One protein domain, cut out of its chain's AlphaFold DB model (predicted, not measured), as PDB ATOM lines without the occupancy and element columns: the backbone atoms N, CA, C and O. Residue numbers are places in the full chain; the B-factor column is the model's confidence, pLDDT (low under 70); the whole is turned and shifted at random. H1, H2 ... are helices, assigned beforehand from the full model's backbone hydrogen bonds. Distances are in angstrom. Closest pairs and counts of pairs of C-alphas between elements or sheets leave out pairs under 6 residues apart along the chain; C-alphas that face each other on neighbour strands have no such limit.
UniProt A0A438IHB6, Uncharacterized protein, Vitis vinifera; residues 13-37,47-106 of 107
ATOM      1  N   ASP A  13      97.215  68.405  97.451       93.81
ATOM      2  CA  ASP A  13      96.843  68.344  98.874       93.81
ATOM      3  C   ASP A  13      97.915  67.634  99.715       93.81
ATOM      4  O   ASP A  13      98.251  68.074 100.816       93.81
ATOM      5  N   HIS A  14      98.513  66.566  99.177       94.31
ATOM      6  CA  HIS A  14      99.612  65.860  99.832       94.31
ATOM      7  C   HIS A  14     100.873  66.723  99.899       94.31
ATOM      8  O   HIS A  14     101.474  66.856 100.969       94.31
ATOM      9  N   TRP A  15     101.236  67.372  98.791       96.62
ATOM     10  CA  TRP A  15     102.343  68.323  98.770       96.62
ATOM     11  C   TRP A  15     102.135  69.467  99.769       96.62
ATOM     12  O   TRP A  15     103.071  69.825 100.484       96.62
ATOM     13  N   CYS A  16     100.915  70.001  99.871       96.19
ATOM     14  CA  CYS A  16     100.563  71.065 100.807       96.19
ATOM     15  C   CYS A  16     100.834  70.640 102.257       96.19
ATOM     16  O   CYS A  16     101.494  71.380 102.983       96.19
ATOM     17  N   MET A  17     100.415  69.431 102.656       95.88
ATOM     18  CA  MET A  17     100.687  68.891 103.998       95.88
ATOM     19  C   MET A  17     102.193  68.780 104.290       95.88
ATOM     20  O   MET A  17     102.654  69.139 105.375       95.88
ATOM     21  N   LEU A  18     102.981  68.297 103.322       97.00
ATOM     22  CA  LEU A  18     104.430  68.151 103.483       97.00
ATOM     23  C   LEU A  18     105.144  69.505 103.540       97.00
ATOM     24  O   LEU A  18     106.014  69.712 104.389       97.00
ATOM     25  N   MET A  19     104.787  70.424 102.643       97.31
ATOM     26  CA  MET A  19     105.396  71.749 102.569       97.31
ATOM     27  C   MET A  19     105.034  72.599 103.788       97.31
ATOM     28  O   MET A  19     105.901  73.280 104.329       97.31
ATOM     29  N   GLU A  20     103.796  72.515 104.280       96.69
ATOM     30  CA  GLU A  20     103.390  73.173 105.521       96.69
ATOM     31  C   GLU A  20     104.235  72.695 106.708       96.69
ATOM     32  O   GLU A  20     104.834  73.516 107.403       96.69
ATOM     33  N   ASN A  21     104.378  71.379 106.899       97.00
ATOM     34  CA  ASN A  21     105.228  70.830 107.959       97.00
ATOM     35  C   ASN A  21     106.690  71.270 107.815       97.00
ATOM     36  O   ASN A  21     107.326  71.657 108.800       97.00
ATOM     37  N   PHE A  22     107.221  71.253 106.589       97.06
ATOM     38  CA  PHE A  22     108.571  71.723 106.300       97.06
ATOM     39  C   PHE A  22     108.756  73.189 106.722       97.06
ATOM     40  O   PHE A  22     109.697  73.496 107.454       97.06
ATOM     41  N   LEU A  23     107.842  74.084 106.338       96.81
ATOM     42  CA  LEU A  23     107.920  75.510 106.669       96.81
ATOM     43  C   LEU A  23     107.668  75.795 108.153       96.81
ATOM     44  O   LEU A  23     108.359  76.636 108.726       96.81
ATOM     45  N   ARG A  24     106.745  75.076 108.802       96.44
ATOM     46  CA  ARG A  24     106.511  75.179 110.252       96.44
ATOM     47  C   ARG A  24     107.735  74.742 111.054       96.44
ATOM     48  O   ARG A  24     108.107  75.432 111.994       96.44
ATOM     49  N   SER A  25     108.430  73.678 110.636       95.81
ATOM     50  CA  SER A  25     109.691  73.244 111.270       95.81
ATOM     51  C   SER A  25     110.838  74.260 111.142       95.81
ATOM     52  O   SER A  25     111.850  74.153 111.832       95.81
ATOM     53  N   LYS A  26     110.690  75.227 110.229       94.56
ATOM     54  CA  LYS A  26     111.623  76.327 109.956       94.56
ATOM     55  C   LYS A  26     111.128  77.673 110.493       94.56
ATOM     56  O   LYS A  26     111.787  78.673 110.244       94.56
ATOM     57  N   GLU A  27     109.975  77.691 111.165       95.69
ATOM     58  CA  GLU A  27     109.312  78.890 111.703       95.69
ATOM     59  C   GLU A  27     108.875  79.917 110.637       95.69
ATOM     60  O   GLU A  27     108.530  81.051 110.951       95.69
ATOM     61  N   TYR A  28     108.796  79.511 109.365       96.69
ATOM     62  CA  TYR A  28     108.490  80.411 108.246       96.69
ATOM     63  C   TYR A  28     107.011  80.475 107.857       96.69
ATOM     64  O   TYR A  28     106.637  81.223 106.955       96.69
ATOM     65  N   TRP A  29     106.146  79.703 108.516       96.75
ATOM     66  CA  TRP A  29     104.736  79.596 108.130       96.75
ATOM     67  C   TRP A  29     103.971  80.930 108.195       96.75
ATOM     68  O   TRP A  29     103.101  81.179 107.362       96.75
ATOM     69  N   ASN A  30     104.352  81.839 109.096       96.00
ATOM     70  CA  ASN A  30     103.733  83.166 109.192       96.00
ATOM     71  C   ASN A  30     103.844  83.972 107.884       96.00
ATOM     72  O   ASN A  30     102.941  84.742 107.565       96.00
ATOM     73  N   LEU A  31     104.890  83.754 107.079       97.50
ATOM     74  CA  LEU A  31     105.048  84.412 105.776       97.50
ATOM     75  C   LEU A  31     104.062  83.891 104.723       97.50
ATOM     76  O   LEU A  31     103.774  84.595 103.760       97.50
ATOM     77  N   ILE A  32     103.529  82.679 104.899       96.31
ATOM     78  CA  ILE A  32     102.465  82.118 104.058       96.31
ATOM     79  C   ILE A  32     101.103  82.665 104.498       96.31
ATOM     80  O   ILE A  32     100.312  83.135 103.676       96.31
ATOM     81  N   GLU A  33     100.825  82.634 105.804       94.44
ATOM     82  CA  GLU A  33      99.528  83.045 106.350       94.44
ATOM     83  C   GLU A  33      99.328  84.559 106.306       94.44
ATOM     84  O   GLU A  33      98.333  85.034 105.755       94.44
ATOM     85  N   GLN A  34     100.281  85.312 106.850       94.56
ATOM     86  CA  GLN A  34     100.165  86.752 107.095       94.56
ATOM     87  C   GLN A  34     100.931  87.579 106.058       94.56
ATOM     88  O   GLN A  34     100.537  88.702 105.754       94.56
ATOM     89  N   GLY A  35     101.979  87.005 105.458       95.38
ATOM     90  CA  GLY A  35     102.864  87.721 104.543       95.38
ATOM     91  C   GLY A  35     103.870  88.608 105.278       95.38
ATOM     92  O   GLY A  35     104.059  88.505 106.489       95.38
ATOM     93  N   ILE A  36     104.543  89.476 104.525       95.81
ATOM     94  CA  ILE A  36     105.471  90.460 105.091       95.81
ATOM     95  C   ILE A  36     104.643  91.564 105.769       95.81
ATOM     96  O   ILE A  36     103.727  92.091 105.129       95.81
ATOM     97  N   PRO A  37     104.961  91.960 107.016       92.81
ATOM     98  CA  PRO A  37     104.300  93.087 107.660       92.81
ATOM     99  C   PRO A  37     104.377  94.345 106.789       92.81
ATOM    100  O   PRO A  37     105.427  94.681 106.238       92.81
ATOM    101  N   GLU A  47     112.197 102.615 114.224       93.38
ATOM    102  CA  GLU A  47     113.370 101.827 113.804       93.38
ATOM    103  C   GLU A  47     113.216 100.327 114.103       93.38
ATOM    104  O   GLU A  47     113.633  99.476 113.319       93.38
ATOM    105  N   ARG A  48     112.529  99.978 115.202       92.88
ATOM    106  CA  ARG A  48     112.214  98.579 115.520       92.88
ATOM    107  C   ARG A  48     111.286  97.948 114.481       92.88
ATOM    108  O   ARG A  48     111.530  96.819 114.075       92.88
ATOM    109  N   GLN A  49     110.248  98.659 114.039       93.19
ATOM    110  CA  GLN A  49     109.320  98.146 113.024       93.19
ATOM    111  C   GLN A  49     109.985  98.021 111.651       93.19
ATOM    112  O   GLN A  49     109.766  97.025 110.966       93.19
ATOM    113  N   LYS A  50     110.834  98.984 111.266       93.94
ATOM    114  CA  LYS A  50     111.616  98.898 110.021       93.94
ATOM    115  C   LYS A  50     112.480  97.640 110.001       93.94
ATOM    116  O   LYS A  50     112.417  96.880 109.039       93.94
ATOM    117  N   LYS A  51     113.193  97.378 111.102       94.88
ATOM    118  CA  LYS A  51     114.019  96.177 111.244       94.88
ATOM    119  C   LYS A  51     113.205  94.888 111.107       94.88
ATOM    120  O   LYS A  51     113.602  94.006 110.361       94.88
ATOM    121  N   VAL A  52     112.038  94.804 111.752       94.12
ATOM    122  CA  VAL A  52     111.142  93.638 111.623       94.12
ATOM    123  C   VAL A  52     110.727  93.399 110.167       94.12
ATOM    124  O   VAL A  52     110.699  92.259 109.714       94.12
ATOM    125  N   ILE A  53     110.428  94.461 109.414       94.88
ATOM    126  CA  ILE A  53     110.055  94.349 107.997       94.88
ATOM    127  C   ILE A  53     111.244  93.897 107.140       94.88
ATOM    128  O   ILE A  53     111.066  93.095 106.225       94.88
ATOM    129  N   GLU A  54     112.447  94.404 107.402       95.44
ATOM    130  CA  GLU A  54     113.662  93.986 106.693       95.44
ATOM    131  C   GLU A  54     114.012  92.520 106.964       95.44
ATOM    132  O   GLU A  54     114.270  91.773 106.017       95.44
ATOM    133  N   ASP A  55     113.934  92.088 108.225       95.94
ATOM    134  CA  ASP A  55     114.151  90.696 108.618       95.94
ATOM    135  C   ASP A  55     113.115  89.777 107.936       95.94
ATOM    136  O   ASP A  55     113.483  88.785 107.300       95.94
ATOM    137  N   ALA A  56     111.833  90.165 107.938       96.62
ATOM    138  CA  ALA A  56     110.768  89.424 107.259       96.62
ATOM    139  C   ALA A  56     110.957  89.359 105.732       96.62
ATOM    140  O   ALA A  56     110.691  88.325 105.123       96.62
ATOM    141  N   LYS A  57     111.454  90.429 105.091       97.31
ATOM    142  CA  LYS A  57     111.806  90.417 103.657       97.31
ATOM    143  C   LYS A  57     112.932  89.429 103.364       97.31
ATOM    144  O   LYS A  57     112.888  88.732 102.351       97.31
ATOM    145  N   LEU A  58     113.941  89.361 104.230       97.50
ATOM    146  CA  LEU A  58     115.044  88.418 104.061       97.50
ATOM    147  C   LEU A  58     114.573  86.968 104.215       97.50
ATOM    148  O   LEU A  58     115.010  86.091 103.468       97.50
ATOM    149  N   GLU A  59     113.685  86.702 105.167       97.62
ATOM    150  CA  GLU A  59     113.072  85.385 105.330       97.62
ATOM    151  C   GLU A  59     112.162  85.027 104.155       97.62
ATOM    152  O   GLU A  59     112.266  83.916 103.639       97.62
ATOM    153  N   ASP A  60     111.368  85.972 103.646       98.25
ATOM    154  CA  ASP A  60     110.540  85.778 102.452       98.25
ATOM    155  C   ASP A  60     111.379  85.318 101.252       98.25
ATOM    156  O   ASP A  60     111.033  84.338 100.593       98.25
ATOM    157  N   LEU A  61     112.554  85.915 101.026       98.31
ATOM    158  CA  LEU A  61     113.475  85.458  99.980       98.31
ATOM    159  C   LEU A  61     113.915  83.996 100.170       98.31
ATOM    160  O   LEU A  61     114.034  83.254  99.190       98.31
ATOM    161  N   LYS A  62     114.134  83.544 101.413       97.12
ATOM    162  CA  LYS A  62     114.485  82.141 101.698       97.12
ATOM    163  C   LYS A  62     113.326  81.208 101.365       97.12
ATOM    164  O   LYS A  62     113.548  80.174 100.734       97.12
ATOM    165  N   VAL A  63     112.102  81.571 101.744       98.00
ATOM    166  CA  VAL A  63     110.930  80.729 101.476       98.00
ATOM    167  C   VAL A  63     110.598  80.698  99.987       98.00
ATOM    168  O   VAL A  63     110.344  79.619  99.448       98.00
ATOM    169  N   LYS A  64     110.715  81.828  99.277       97.75
ATOM    170  CA  LYS A  64     110.617  81.873  97.808       97.75
ATOM    171  C   LYS A  64     111.580  80.897  97.150       97.75
ATOM    172  O   LYS A  64     111.170  80.151  96.267       97.75
ATOM    173  N   ASN A  65     112.827  80.828  97.616       97.44
ATOM    174  CA  ASN A  65     113.797  79.865  97.091       97.44
ATOM    175  C   ASN A  65     113.380  78.407  97.329       97.44
ATOM    176  O   ASN A  65     113.676  77.552  96.493       97.44
ATOM    177  N   TYR A  66     112.695  78.097  98.433       97.19
ATOM    178  CA  TYR A  66     112.124  76.765  98.644       97.19
ATOM    179  C   TYR A  66     110.969  76.482  97.686       97.19
ATOM    180  O   TYR A  66     110.952  75.420  97.067       97.19
ATOM    181  N   LEU A  67     110.058  77.437  97.491       97.62
ATOM    182  CA  LEU A  67     108.951  77.284  96.546       97.62
ATOM    183  C   LEU A  67     109.442  77.158  95.098       97.62
ATOM    184  O   LEU A  67     108.981  76.281  94.379       97.62
ATOM    185  N   PHE A  68     110.432  77.948  94.679       96.75
ATOM    186  CA  PHE A  68     111.028  77.843  93.340       96.75
ATOM    187  C   PHE A  68     111.754  76.519  93.110       96.75
ATOM    188  O   PHE A  68     111.833  76.053  91.980       96.75
ATOM    189  N   GLN A  69     112.275  75.894  94.167       96.88
ATOM    190  CA  GLN A  69     112.800  74.537  94.069       96.88
ATOM    191  C   GLN A  69     111.680  73.497  94.040       96.88
ATOM    192  O   GLN A  69     111.835  72.471  93.383       96.88
ATOM    193  N   ALA A  70     110.593  73.711  94.774       97.25
ATOM    194  CA  ALA A  70     109.475  72.780  94.856       97.25
ATOM    195  C   ALA A  70     108.641  72.726  93.568       97.25
ATOM    196  O   ALA A  70     108.077  71.679  93.268       97.25
ATOM    197  N   ILE A  71     108.567  73.834  92.831       96.56
ATOM    198  CA  ILE A  71     107.673  74.036  91.689       96.56
ATOM    199  C   ILE A  71     108.459  73.922  90.382       96.56
ATOM    200  O   ILE A  71     109.544  74.488  90.251       96.56
ATOM    201  N   ASP A  72     107.909  73.214  89.397       95.19
ATOM    202  CA  ASP A  72     108.515  73.154  88.072       95.19
ATOM    203  C   ASP A  72     108.431  74.504  87.335       95.19
ATOM    204  O   ASP A  72     107.593  75.368  87.610       95.19
ATOM    205  N   ARG A  73     109.320  74.689  86.358       95.50
ATOM    206  CA  ARG A  73     109.441  75.951  85.621       95.50
ATOM    207  C   ARG A  73     108.154  76.345  84.885       95.50
ATOM    208  O   ARG A  73     107.823  77.527  84.868       95.50
ATOM    209  N   LEU A  74     107.447  75.389  84.283       94.81
ATOM    210  CA  LEU A  74     106.251  75.675  83.487       94.81
ATOM    211  C   LEU A  74     105.131  76.185  84.390       94.81
ATOM    212  O   LEU A  74     104.492  77.191  84.089       94.81
ATOM    213  N   LEU A  75     104.931  75.537  85.535       93.75
ATOM    214  CA  LEU A  75     103.978  75.985  86.536       93.75
ATOM    215  C   LEU A  75     104.355  77.366  87.081       93.75
ATOM    216  O   LEU A  75     103.482  78.233  87.183       93.75
ATOM    217  N   LEU A  76     105.638  77.602  87.364       94.88
ATOM    218  CA  LEU A  76     106.120  78.898  87.833       94.88
ATOM    219  C   LEU A  76     105.803  80.025  86.837       94.88
ATOM    220  O   LEU A  76     105.353  81.094  87.247       94.88
ATOM    221  N   GLU A  77     105.980  79.791  85.535       95.25
ATOM    222  CA  GLU A  77     105.661  80.761  84.479       95.25
ATOM    223  C   GLU A  77     104.162  81.130  84.447       95.25
ATOM    224  O   GLU A  77     103.829  82.260  84.094       95.25
ATOM    225  N   THR A  78     103.263  80.254  84.917       95.25
ATOM    226  CA  THR A  78     101.815  80.555  84.998       95.25
ATOM    227  C   THR A  78     101.404  81.454  86.168       95.25
ATOM    228  O   THR A  78     100.298  81.994  86.162       95.25
ATOM    229  N   ILE A  79     102.256  81.631  87.183       95.50
ATOM    230  CA  ILE A  79     101.938  82.455  88.359       95.50
ATOM    231  C   ILE A  79     102.157  83.930  88.014       95.50
ATOM    232  O   ILE A  79     103.282  84.334  87.746       95.50
ATOM    233  N   LEU A  80     101.122  84.770  88.048       94.62
ATOM    234  CA  LEU A  80     101.258  86.174  87.633       94.62
ATOM    235  C   LEU A  80     102.015  87.032  88.656       94.62
ATOM    236  O   LEU A  80     102.923  87.767  88.281       94.62
ATOM    237  N   ASN A  81     101.681  86.904  89.942       95.44
ATOM    238  CA  ASN A  81     102.330  87.646  91.020       95.44
ATOM    239  C   ASN A  81     103.247  86.720  91.832       95.44
ATOM    240  O   ASN A  81     102.787  85.746  92.427       95.44
ATOM    241  N   LYS A  82     104.541  87.051  91.865       96.31
ATOM    242  CA  LYS A  82     105.578  86.321  92.610       96.31
ATOM    243  C   LYS A  82     106.359  87.235  93.558       96.31
ATOM    244  O   LYS A  82     107.507  86.931  93.896       96.31
ATOM    245  N   ASP A  83     105.777  88.372  93.931       96.19
ATOM    246  CA  ASP A  83     106.461  89.400  94.715       96.19
ATOM    247  C   ASP A  83     106.799  88.867  96.105       96.19
ATOM    248  O   ASP A  83     107.958  88.935  96.517       96.19
ATOM    249  N   THR A  84     105.835  88.208  96.754       97.69
ATOM    250  CA  THR A  84     106.012  87.546  98.055       97.69
ATOM    251  C   THR A  84     105.763  86.043  97.978       97.69
ATOM    252  O   THR A  84     105.074  85.544  97.080       97.69
ATOM    253  N   THR A  85     106.273  85.310  98.966       97.94
ATOM    254  CA  THR A  85     105.964  83.889  99.169       97.94
ATOM    255  C   THR A  85     104.459  83.653  99.265       97.94
ATOM    256  O   THR A  85     103.939  82.728  98.637       97.94
ATOM    257  N   LYS A  86     103.746  84.525  99.989       97.94
ATOM    258  CA  LYS A  86     102.287  84.475 100.110       97.94
ATOM    259  C   LYS A  86     101.600  84.542  98.746       97.94
ATOM    260  O   LYS A  86     100.730  83.724  98.469       97.94
ATOM    261  N   ASN A  87     102.021  85.453  97.864       97.56
ATOM    262  CA  ASN A  87     101.424  85.569  96.526       97.56
ATOM    263  C   ASN A  87     101.604  84.293  95.695       97.56
ATOM    264  O   ASN A  87     100.670  83.871  95.008       97.56
ATOM    265  N   ILE A  88     102.776  83.658  95.784       97.75
ATOM    266  CA  ILE A  88     103.053  82.386  95.107       97.75
ATOM    267  C   ILE A  88     102.143  81.288  95.672       97.75
ATOM    268  O   ILE A  88     101.476  80.593  94.906       97.75
ATOM    269  N   TRP A  89     102.082  81.155  96.999       97.38
ATOM    270  CA  TRP A  89     101.271  80.142  97.675       97.38
ATOM    271  C   TRP A  89      99.774  80.285  97.379       97.38
ATOM    272  O   TRP A  89      99.127  79.318  96.977       97.38
ATOM    273  N   ASP A  90      99.233  81.499  97.502       96.38
ATOM    274  CA  ASP A  90      97.826  81.794  97.227       96.38
ATOM    275  C   ASP A  90      97.478  81.538  95.750       96.38
ATOM    276  O   ASP A  90      96.403  81.015  95.452       96.38
ATOM    277  N   SER A  91      98.404  81.816  94.823       95.88
ATOM    278  CA  SER A  91      98.222  81.508  93.396       95.88
ATOM    279  C   SER A  91      98.139  80.003  93.130       95.88
ATOM    280  O   SER A  91      97.281  79.558  92.363       95.88
ATOM    281  N   LEU A  92      98.994  79.199  93.778       95.19
ATOM    282  CA  LEU A  92      98.912  77.736  93.699       95.19
ATOM    283  C   LEU A  92      97.582  77.249  94.272       95.19
ATOM    284  O   LEU A  92      96.847  76.529  93.599       95.19
ATOM    285  N   LYS A  93      97.224  77.711  95.473       94.00
ATOM    286  CA  LYS A  93      95.961  77.357  96.124       94.00
ATOM    287  C   LYS A  93      94.766  77.660  95.226       94.00
ATOM    288  O   LYS A  93      93.925  76.791  95.012       94.00
ATOM    289  N   GLN A  94      94.724  78.844  94.620       92.81
ATOM    290  CA  GLN A  94      93.663  79.228  93.695       92.81
ATOM    291  C   GLN A  94      93.603  78.318  92.459       92.81
ATOM    292  O   GLN A  94      92.510  77.921  92.051       92.81
ATOM    293  N   LYS A  95      94.752  77.979  91.861       91.00
ATOM    294  CA  LYS A  95      94.824  77.093  90.690       91.00
ATOM    295  C   LYS A  95      94.248  75.711  90.999       91.00
ATOM    296  O   LYS A  95      93.382  75.246  90.265       91.00
ATOM    297  N   TYR A  96      94.680  75.081  92.089       89.31
ATOM    298  CA  TYR A  96      94.285  73.708  92.411       89.31
ATOM    299  C   TYR A  96      92.887  73.610  93.043       89.31
ATOM    300  O   TYR A  96      92.154  72.671  92.738       89.31
ATOM    301  N   GLN A  97      92.439  74.621  93.797       81.31
ATOM    302  CA  GLN A  97      91.048  74.689  94.265       81.31
ATOM    303  C   GLN A  97      90.049  74.900  93.114       81.31
ATOM    304  O   GLN A  97      88.969  74.309  93.120       81.31
ATOM    305  N   ARG A  98      90.396  75.701  92.094       66.00
ATOM    306  CA  ARG A  98      89.547  75.861  90.897       66.00
ATOM    307  C   ARG A  98      89.454  74.577  90.079       66.00
ATOM    308  O   ARG A  98      88.365  74.255  89.609       66.00
ATOM    309  N   THR A  99      90.550  73.833  89.938       61.91
ATOM    310  CA  THR A  99      90.545  72.542  89.232       61.91
ATOM    311  C   THR A  99      89.597  71.541  89.894       61.91
ATOM    312  O   THR A  99      88.823  70.893  89.191       61.91
ATOM    313  N   ALA A 100      89.580  71.474  91.231       59.03
ATOM    314  CA  ALA A 100      88.666  70.599  91.966       59.03
ATOM    315  C   ALA A 100      87.186  70.955  91.720       59.03
ATOM    316  O   ALA A 100      86.374  70.079  91.429       59.03
ATOM    317  N   LEU A 101      86.825  72.245  91.756       54.66
ATOM    318  CA  LEU A 101      85.436  72.685  91.549       54.66
ATOM    319  C   LEU A 101      84.935  72.462  90.113       54.66
ATOM    320  O   LEU A 101      83.787  72.069  89.918       54.66
ATOM    321  N   VAL A 102      85.784  72.677  89.102       54.84
ATOM    322  CA  VAL A 102      85.402  72.487  87.689       54.84
ATOM    323  C   VAL A 102      85.189  71.006  87.359       54.84
ATOM    324  O   VAL A 102      84.244  70.678  86.646       54.84
ATOM    325  N   GLN A 103      85.996  70.102  87.923       55.38
ATOM    326  CA  GLN A 103      85.825  68.656  87.726       55.38
ATOM    327  C   GLN A 103      84.543  68.104  88.370       55.38
ATOM    328  O   GLN A 103      83.985  67.127  87.877       55.38
ATOM    329  N   HIS A 104      84.043  68.738  89.436       49.12
ATOM    330  CA  HIS A 104      82.771  68.368  90.061       49.12
ATOM    331  C   HIS A 104      81.540  68.905  89.321       49.12
ATOM    332  O   HIS A 104      80.490  68.276  89.383       49.12
ATOM    333  N   ALA A 105      81.653  70.022  88.600       50.72
ATOM    334  CA  ALA A 105      80.538  70.611  87.851       50.72
ATOM    335  C   ALA A 105      80.276  69.949  86.480       50.72
ATOM    336  O   ALA A 105      79.281  70.263  85.832       50.72
ATOM    337  N   GLN A 106      81.169  69.068  86.019       51.59
ATOM    338  CA  GLN A 106      81.083  68.384  84.718       51.59
ATOM    339  C   GLN A 106      80.697  66.894  84.825       51.59
ATOM    340  O   GLN A 106      80.796  66.176  83.829       51.59
TER     341      GLN A 106
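This is residues 13 to 37 and 47 to 106 of the 107 residues of an uncharacterized protein of Vitis vinifera (UniProt A0A438IHB6). Two long helices, H3 and H5, make the length, the start of H5 meeting the later part of H3 at a slant; H1 and short H4 lie on opposite sides of this junction, with short H2 beside it. Residues 98 to 106 stick out. The printed part has 85 residues, five named helices, H1 to H5 in order, and no named strand: all helix. It is only just loose, close to compact, with a radius of gyration of the C-alphas of 14.4 A and spans of 55 by 26 by 22 A.

H1 is residues 13 to 24, 16.4 A, from C-alpha 13 at (96.843, 68.344, 98.874). H2 is residues 30 to 33, H3 47 to 70, 34.9 A, H4 73 to 78, and H5 85 to 105, 30.8 A, ending at (80.538, 70.611, 87.851).

H3 and H5 touch, C-alphas of Lys 64 and Thr 85 closest at 5.3 A, at a steep tilt of 48 degrees, the same way. H5 touches H2, C-alphas of Ile 32 and Lys 86 closest at 4.6 A. H1 is close to H3 but not clearly touching, C-alphas of Leu 23 and Val 63 closest at 8.0 A. H4 is near H5. Every O i to N i+4 pair is within hydrogen-bond range in H1, H3, H4 and H5; H2 is too short for one.

Residues 38 to 46 are cut out, C-alphas 37 and 47 being 14.0 A apart. No link printed whole is long. Residues 98 to 106 have pLDDT under 70.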